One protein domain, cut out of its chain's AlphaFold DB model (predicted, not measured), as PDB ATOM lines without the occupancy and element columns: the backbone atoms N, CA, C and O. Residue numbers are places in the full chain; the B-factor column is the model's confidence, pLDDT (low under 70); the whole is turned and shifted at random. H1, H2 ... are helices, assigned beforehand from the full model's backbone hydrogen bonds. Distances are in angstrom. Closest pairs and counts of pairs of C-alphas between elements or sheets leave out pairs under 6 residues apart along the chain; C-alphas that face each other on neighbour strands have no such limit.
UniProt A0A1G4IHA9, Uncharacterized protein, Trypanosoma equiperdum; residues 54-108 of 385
ATOM      1  N   SER A  54      28.673  25.218 -39.105       51.09
ATOM      2  CA  SER A  54      27.830  24.745 -37.990       51.09
ATOM      3  C   SER A  54      28.516  24.510 -36.634       51.09
ATOM      4  O   SER A  54      27.839  24.342 -35.627       51.09
ATOM      5  N   PHE A  55      29.844  24.575 -36.543       54.97
ATOM      6  CA  PHE A  55      30.586  24.390 -35.288       54.97
ATOM      7  C   PHE A  55      30.416  25.529 -34.276       54.97
ATOM      8  O   PHE A  55      30.871  25.420 -33.142       54.97
ATOM      9  N   VAL A  56      29.813  26.641 -34.683       53.47
ATOM     10  CA  VAL A  56      29.872  27.905 -33.948       53.47
ATOM     11  C   VAL A  56      28.597  28.198 -33.143       53.47
ATOM     12  O   VAL A  56      28.672  28.891 -32.132       53.47
ATOM     13  N   GLY A  57      27.448  27.647 -33.548       48.53
ATOM     14  CA  GLY A  57      26.173  27.824 -32.841       48.53
ATOM     15  C   GLY A  57      25.972  26.884 -31.646       48.53
ATOM     16  O   GLY A  57      25.227  27.217 -30.733       48.53
ATOM     17  N   GLU A  58      26.653  25.733 -31.631       49.16
ATOM     18  CA  GLU A  58      26.474  24.683 -30.612       49.16
ATOM     19  C   GLU A  58      27.539  24.700 -29.507       49.16
ATOM     20  O   GLU A  58      27.373  24.066 -28.467       49.16
ATOM     21  N   CYS A  59      28.654  25.402 -29.718       51.59
ATOM     22  CA  CYS A  59      29.776  25.382 -28.786       51.59
ATOM     23  C   CYS A  59      29.730  26.600 -27.862       51.59
ATOM     24  O   CYS A  59      29.965  27.733 -28.281       51.59
ATOM     25  N   THR A  60      29.511  26.353 -26.576       53.47
ATOM     26  CA  THR A  60      29.612  27.369 -25.519       53.47
ATOM     27  C   THR A  60      31.066  27.792 -25.266       53.47
ATOM     28  O   THR A  60      31.314  28.890 -24.767       53.47
ATOM     29  N   ASN A  61      32.040  26.956 -25.660       59.47
ATOM     30  CA  ASN A  61      33.469  27.206 -25.499       59.47
ATOM     31  C   ASN A  61      34.233  27.203 -26.839       59.47
ATOM     32  O   ASN A  61      34.098  26.329 -27.692       59.47
ATOM     33  N   PHE A  62      35.102  28.193 -27.008       61.19
ATOM     34  CA  PHE A  62      35.849  28.453 -28.234       61.19
ATOM     35  C   PHE A  62      36.998  27.469 -28.482       61.19
ATOM     36  O   PHE A  62      37.340  27.194 -29.633       61.19
ATOM     37  N   ASP A  63      37.582  26.915 -27.420       64.44
ATOM     38  CA  ASP A  63      38.596  25.863 -27.554       64.44
ATOM     39  C   ASP A  63      37.997  24.580 -28.152       64.44
ATOM     40  O   ASP A  63      38.683  23.845 -28.864       64.44
ATOM     41  N   GLU A  64      36.692  24.372 -27.967       64.06
ATOM     42  CA  GLU A  64      35.935  23.264 -28.542       64.06
ATOM     43  C   GLU A  64      35.642  23.469 -30.038       64.06
ATOM     44  O   GLU A  64      35.778  22.547 -30.842       64.06
ATOM     45  N   VAL A  65      35.363  24.710 -30.453       65.81
ATOM     46  CA  VAL A  65      35.268  25.077 -31.879       65.81
ATOM     47  C   VAL A  65      36.605  24.829 -32.578       65.81
ATOM     48  O   VAL A  65      36.659  24.244 -33.658       65.81
ATOM     49  N   VAL A  66      37.716  25.248 -31.965       67.38
ATOM     50  CA  VAL A  66      39.060  25.094 -32.546       67.38
ATOM     51  C   VAL A  66      39.492  23.626 -32.614       67.38
ATOM     52  O   VAL A  66      40.213  23.277 -33.560       67.38
ATOM     53  N   SER A  67      39.079  22.791 -31.656       69.75
ATOM     54  CA  SER A  67      39.408  21.360 -31.611       69.75
ATOM     55  C   SER A  67      38.579  20.532 -32.596       69.75
ATOM     56  O   SER A  67      39.133  19.650 -33.249       69.75
ATOM     57  N   ARG A  68      37.294  20.861 -32.779       71.06
ATOM     58  CA  ARG A  68      36.403  20.211 -33.758       71.06
ATOM     59  C   ARG A  68      36.652  20.671 -35.200       71.06
ATOM     60  O   ARG A  68      36.326  19.958 -36.145       71.06
ATOM     61  N   MET A  69      37.266  21.842 -35.389       73.38
ATOM     62  CA  MET A  69      37.540  22.406 -36.712       73.38
ATOM     63  C   MET A  69      38.659  21.658 -37.451       73.38
ATOM     64  O   MET A  69      39.851  21.823 -37.144       73.38
ATOM     65  N   THR A  70      38.261  20.910 -38.483       79.19
ATOM     66  CA  THR A  70      39.146  20.232 -39.441       79.19
ATOM     67  C   THR A  70      40.050  21.213 -40.200       79.19
ATOM     68  O   THR A  70      39.833  22.427 -40.237       79.19
ATOM     69  N   LYS A  71      41.111  20.697 -40.835       78.00
ATOM     70  CA  LYS A  71      42.037  21.524 -41.626       78.00
ATOM     71  C   LYS A  71      41.349  22.165 -42.838       78.00
ATOM     72  O   LYS A  71      41.658  23.308 -43.153       78.00
ATOM     73  N   GLU A  72      40.421  21.455 -43.474       80.56
ATOM     74  CA  GLU A  72      39.649  21.935 -44.629       80.56
ATOM     75  C   GLU A  72      38.657  23.028 -44.226       80.56
ATOM     76  O   GLU A  72      38.746  24.138 -44.746       80.56
ATOM     77  N   SER A  73      37.833  22.788 -43.199       74.81
ATOM     78  CA  SER A  73      36.901  23.803 -42.674       74.81
ATOM     79  C   SER A  73      37.616  25.078 -42.215       74.81
ATOM     80  O   SER A  73      37.109  26.184 -42.398       74.81
ATOM     81  N   TRP A  74      38.834  24.962 -41.673       76.62
ATOM     82  CA  TRP A  74      39.666  26.126 -41.374       76.62
ATOM     83  C   TRP A  74      40.096  26.901 -42.627       76.62
ATOM     84  O   TRP A  74      40.055  28.134 -42.606       76.62
ATOM     85  N   ILE A  75      40.551  26.214 -43.685       79.12
ATOM     86  CA  ILE A  75      40.975  26.865 -44.939       79.12
ATOM     87  C   ILE A  75      39.799  27.641 -45.518       79.12
ATOM     88  O   ILE A  75      39.974  28.785 -45.938       79.12
ATOM     89  N   GLU A  76      38.621  27.032 -45.517       78.38
ATOM     90  CA  GLU A  76      37.426  27.638 -46.077       78.38
ATOM     91  C   GLU A  76      36.932  28.820 -45.239       78.38
ATOM     92  O   GLU A  76      36.814  29.908 -45.797       78.38
ATOM     93  N   LEU A  77      36.795  28.687 -43.909       77.38
ATOM     94  CA  LEU A  77      36.446  29.816 -43.029       77.38
ATOM     95  C   LEU A  77      37.443  30.972 -43.178       77.38
ATOM     96  O   LEU A  77      37.094  32.149 -43.169       77.38
ATOM     97  N   ARG A  78      38.733  30.655 -43.296       80.12
ATOM     98  CA  ARG A  78      39.759  31.666 -43.539       80.12
ATOM     99  C   ARG A  78      39.504  32.379 -44.868       80.12
ATOM    100  O   ARG A  78      39.623  33.600 -44.919       80.12
ATOM    101  N   ASN A  79      39.226  31.634 -45.935       80.62
ATOM    102  CA  ASN A  79      39.007  32.193 -47.265       80.62
ATOM    103  C   ASN A  79      37.735  33.055 -47.308       80.62
ATOM    104  O   ASN A  79      37.795  34.154 -47.855       80.62
ATOM    105  N   THR A  80      36.639  32.626 -46.673       77.31
ATOM    106  CA  THR A  80      35.400  33.418 -46.560       77.31
ATOM    107  C   THR A  80      35.638  34.695 -45.753       77.31
ATOM    108  O   THR A  80      35.338  35.793 -46.216       77.31
ATOM    109  N   LEU A  81      36.320  34.617 -44.605       76.38
ATOM    110  CA  LEU A  81      36.681  35.809 -43.827       76.38
ATOM    111  C   LEU A  81      37.645  36.748 -44.573       76.38
ATOM    112  O   LEU A  81      37.608  37.958 -44.338       76.38
ATOM    113  N   PHE A  82      38.495  36.227 -45.469       77.56
ATOM    114  CA  PHE A  82      39.354  37.047 -46.333       77.56
ATOM    115  C   PHE A  82      38.577  37.810 -47.403       77.56
ATOM    116  O   PHE A  82      39.003  38.902 -47.780       77.56
ATOM    117  N   GLN A  83      37.454  37.263 -47.874       72.25
ATOM    118  CA  GLN A  83      36.545  37.973 -48.775       72.25
ATOM    119  C   GLN A  83      35.850  39.134 -48.049       72.25
ATOM    120  O   GLN A  83      35.661  40.195 -48.638       72.25
ATOM    121  N   ILE A  84      35.552  38.972 -46.754       69.44
ATOM    122  CA  ILE A  84      34.938  40.016 -45.916       69.44
ATOM    123  C   ILE A  84      35.960  41.075 -45.480       69.44
ATOM    124  O   ILE A  84      35.656  42.267 -45.426       69.44
ATOM    125  N   SER A  85      37.185  40.668 -45.129       68.75
ATOM    126  CA  SER A  85      38.231  41.592 -44.690       68.75
ATOM    127  C   SER A  85      39.628  41.123 -45.092       68.75
ATOM    128  O   SER A  85      40.036  39.999 -44.827       68.75
ATOM    129  N   SER A  86      40.441  42.020 -45.645       67.88
ATOM    130  CA  SER A  86      41.817  41.722 -46.073       67.88
ATOM    131  C   SER A  86      42.839  41.696 -44.919       67.88
ATOM    132  O   SER A  86      44.035  41.924 -45.113       67.88
ATOM    133  N   ARG A  87      42.403  41.423 -43.680       73.00
ATOM    134  CA  ARG A  87      43.251  41.544 -42.483       73.00
ATOM    135  C   ARG A  87      44.300  40.432 -42.410       73.00
ATOM    136  O   ARG A  87      43.982  39.246 -42.378       73.00
ATOM    137  N   ALA A  88      45.567  40.817 -42.239       69.06
ATOM    138  CA  ALA A  88      46.690  39.882 -42.094       69.06
ATOM    139  C   ALA A  88      46.535  38.909 -40.906       69.06
ATOM    140  O   ALA A  88      47.052  37.790 -40.947       69.06
ATOM    141  N   SER A  89      45.779  39.299 -39.871       70.56
ATOM    142  CA  SER A  89      45.468  38.453 -38.714       70.56
ATOM    143  C   SER A  89      44.710  37.175 -39.086       70.56
ATOM    144  O   SER A  89      44.872  36.169 -38.400       70.56
ATOM    145  N   LEU A  90      43.941  37.178 -40.181       71.88
ATOM    146  CA  LEU A  90      43.163  36.023 -40.638       71.88
ATOM    147  C   LEU A  90      44.033  34.889 -41.188       71.88
ATOM    148  O   LEU A  90      43.596  33.746 -41.200       71.88
ATOM    149  N   ARG A  91      45.300  35.148 -41.559       75.25
ATOM    150  CA  ARG A  91      46.228  34.092 -42.019       75.25
ATOM    151  C   ARG A  91      46.461  33.002 -40.966       75.25
ATOM    152  O   ARG A  91      46.850  31.892 -41.315       75.25
ATOM    153  N   ARG A  92      46.242  33.316 -39.684       81.00
ATOM    154  CA  ARG A  92      46.405  32.391 -38.553       81.00
ATOM    155  C   ARG A  92      45.042  31.869 -38.097       81.00
ATOM    156  O   ARG A  92      44.121  32.666 -37.931       81.00
ATOM    157  N   LYS A  93      44.947  30.572 -37.752       73.06
ATOM    158  CA  LYS A  93      43.734  29.944 -37.172       73.06
ATOM    159  C   LYS A  93      43.130  30.781 -36.049       73.06
ATOM    160  O   LYS A  93      42.000  31.229 -36.183       73.06
ATOM    161  N   LYS A  94      43.919  31.138 -35.030       75.81
ATOM    162  CA  LYS A  94      43.464  31.985 -33.909       75.81
ATOM    163  C   LYS A  94      42.843  33.327 -34.339       75.81
ATOM    164  O   LYS A  94      41.933  33.808 -33.675       75.81
ATOM    165  N   GLY A  95      43.330  33.944 -35.417       75.44
ATOM    166  CA  GLY A  95      42.809  35.227 -35.894       75.44
ATOM    167  C   GLY A  95      41.501  35.096 -36.673       75.44
ATOM    168  O   GLY A  95      40.612  35.918 -36.467       75.44
ATOM    169  N   ALA A  96      41.358  34.047 -37.490       75.69
ATOM    170  CA  ALA A  96      40.100  33.708 -38.158       75.69
ATOM    171  C   ALA A  96      38.991  33.424 -37.137       75.69
ATOM    172  O   ALA A  96      37.926  34.032 -37.188       75.69
ATOM    173  N   VAL A  97      39.276  32.592 -36.133       73.31
ATOM    174  CA  VAL A  97      38.257  32.261 -35.134       73.31
ATOM    175  C   VAL A  97      37.918  33.487 -34.259       73.31
ATOM    176  O   VAL A  97      36.757  33.706 -33.930       73.31
ATOM    177  N   ARG A  98      38.884  34.367 -33.935       76.25
ATOM    178  CA  ARG A  98      38.595  35.628 -33.214       76.25
ATOM    179  C   ARG A  98      37.681  36.552 -34.019       76.25
ATOM    180  O   ARG A  98      36.795  37.171 -33.440       76.25
ATOM    181  N   ALA A  99      37.900  36.650 -35.329       76.69
ATOM    182  CA  ALA A  99      37.021  37.408 -36.211       76.69
ATOM    183  C   ALA A  99      35.614  36.795 -36.253       76.69
ATOM    184  O   ALA A  99      34.644  37.539 -36.180       76.69
ATOM    185  N   MET A 100      35.500  35.464 -36.254       75.44
ATOM    186  CA  MET A 100      34.207  34.783 -36.161       75.44
ATOM    187  C   MET A 100      33.480  35.096 -34.846       75.44
ATOM    188  O   MET A 100      32.321  35.491 -34.866       75.44
ATOM    189  N   LYS A 101      34.173  35.021 -33.700       73.88
ATOM    190  CA  LYS A 101      33.597  35.407 -32.399       73.88
ATOM    191  C   LYS A 101      33.143  36.864 -32.388       73.88
ATOM    192  O   LYS A 101      32.099  37.170 -31.827       73.88
ATOM    193  N   TYR A 102      33.911  37.744 -33.025       76.94
ATOM    194  CA  TYR A 102      33.522  39.138 -33.180       76.94
ATOM    195  C   TYR A 102      32.241  39.274 -34.015       76.94
ATOM    196  O   TYR A 102      31.317  39.943 -33.571       76.94
ATOM    197  N   ILE A 103      32.142  38.595 -35.164       75.88
ATOM    198  CA  ILE A 103      30.928  38.594 -35.994       75.88
ATOM    199  C   ILE A 103      29.730  38.139 -35.153       75.88
ATOM    200  O   ILE A 103      28.784  38.901 -35.008       75.88
ATOM    201  N   LEU A 104      29.797  36.992 -34.478       73.44
ATOM    202  CA  LEU A 104      28.706  36.527 -33.607       73.44
ATOM    203  C   LEU A 104      28.367  37.495 -32.471       73.44
ATOM    204  O   LEU A 104      27.205  37.633 -32.119       73.44
ATOM    205  N   SER A 105      29.361  38.170 -31.891       72.12
ATOM    206  CA  SER A 105      29.104  39.170 -30.847       72.12
ATOM    207  C   SER A 105      28.385  40.411 -31.376       72.12
ATOM    208  O   SER A 105      27.830  41.170 -30.593       72.12
ATOM    209  N   THR A 106      28.371  40.615 -32.699       71.88
ATOM    210  CA  THR A 106      27.562  41.651 -33.356       71.88
ATOM    211  C   THR A 106      26.159  41.174 -33.729       71.88
ATOM    212  O   THR A 106      25.449  41.922 -34.406       71.88
ATOM    213  N   ASN A 107      25.769  39.953 -33.333       68.56
ATOM    214  CA  ASN A 107      24.404  39.461 -33.488       68.56
ATOM    215  C   ASN A 107      23.420  40.440 -32.840       68.56
ATOM    216  O   ASN A 107      23.755  41.203 -31.931       68.56
ATOM    217  N   VAL A 108      22.212  40.462 -33.378       67.94
ATOM    218  CA  VAL A 108      21.225  41.468 -33.034       67.94
ATOM    219  C   VAL A 108      20.762  41.297 -31.594       67.94
ATOM    220  O   VAL A 108      20.628  40.175 -31.109       67.94
TER     221      VAL A 108
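This is residues 54 to 108 of the 385 residues of an uncharacterized protein of Trypanosoma equiperdum (UniProt A0A1G4IHA9). The longest helix, H2, meets H4 at a steep angle, with the early part of H4 at the middle of H2, and tiny H3 sits in the turn between them. H1 lies off to one side, near H4 but touching no helix. The 55 printed residues, class all helix, hold four named helices, H1 to H4, and no named strand. The whole is compact, radius of gyration of the C-alphas 10.7 A, and only just flat, spanning 29 by 28 by 15 A.

H2, residues 71 to 84, touches H4, residues 93 to 105, at a steep tilt of 58 degrees, the same way; their closest C-alphas, Arg 78 and Ala 96, are 5.8 A apart. H3, residues 88 to 91, touches H2 at residues 78 to 82 alone, closest C-alphas Leu 90 and Arg 78, 6.2 A. H3 and H4 touch only at the corner, H4 with residues 95 to 99 alone, closest C-alphas Leu 90 and Ala 96, 4.6 A. H1, residues 62 to 68, is close to H4 but not clearly touching, closest C-alphas Val 66 and Val 97, 7.7 A; it is apart from H2 and H3. Every O i to N i+4 pair is within hydrogen-bond range in H1, H2 and H4; H3 is too short for one.

H2 is 20.3 A long from C-alpha 71 at (42.037, 21.524, -41.626), H4 18.4 A to C-alpha 105 at (29.104, 39.170, -30.847).

The printed part has no cut, and its three links are tight. Mean pLDDT of the printed part is 70.5, with residues 54 to 67, 84 to 86, 88, and 107 to 108 under 70.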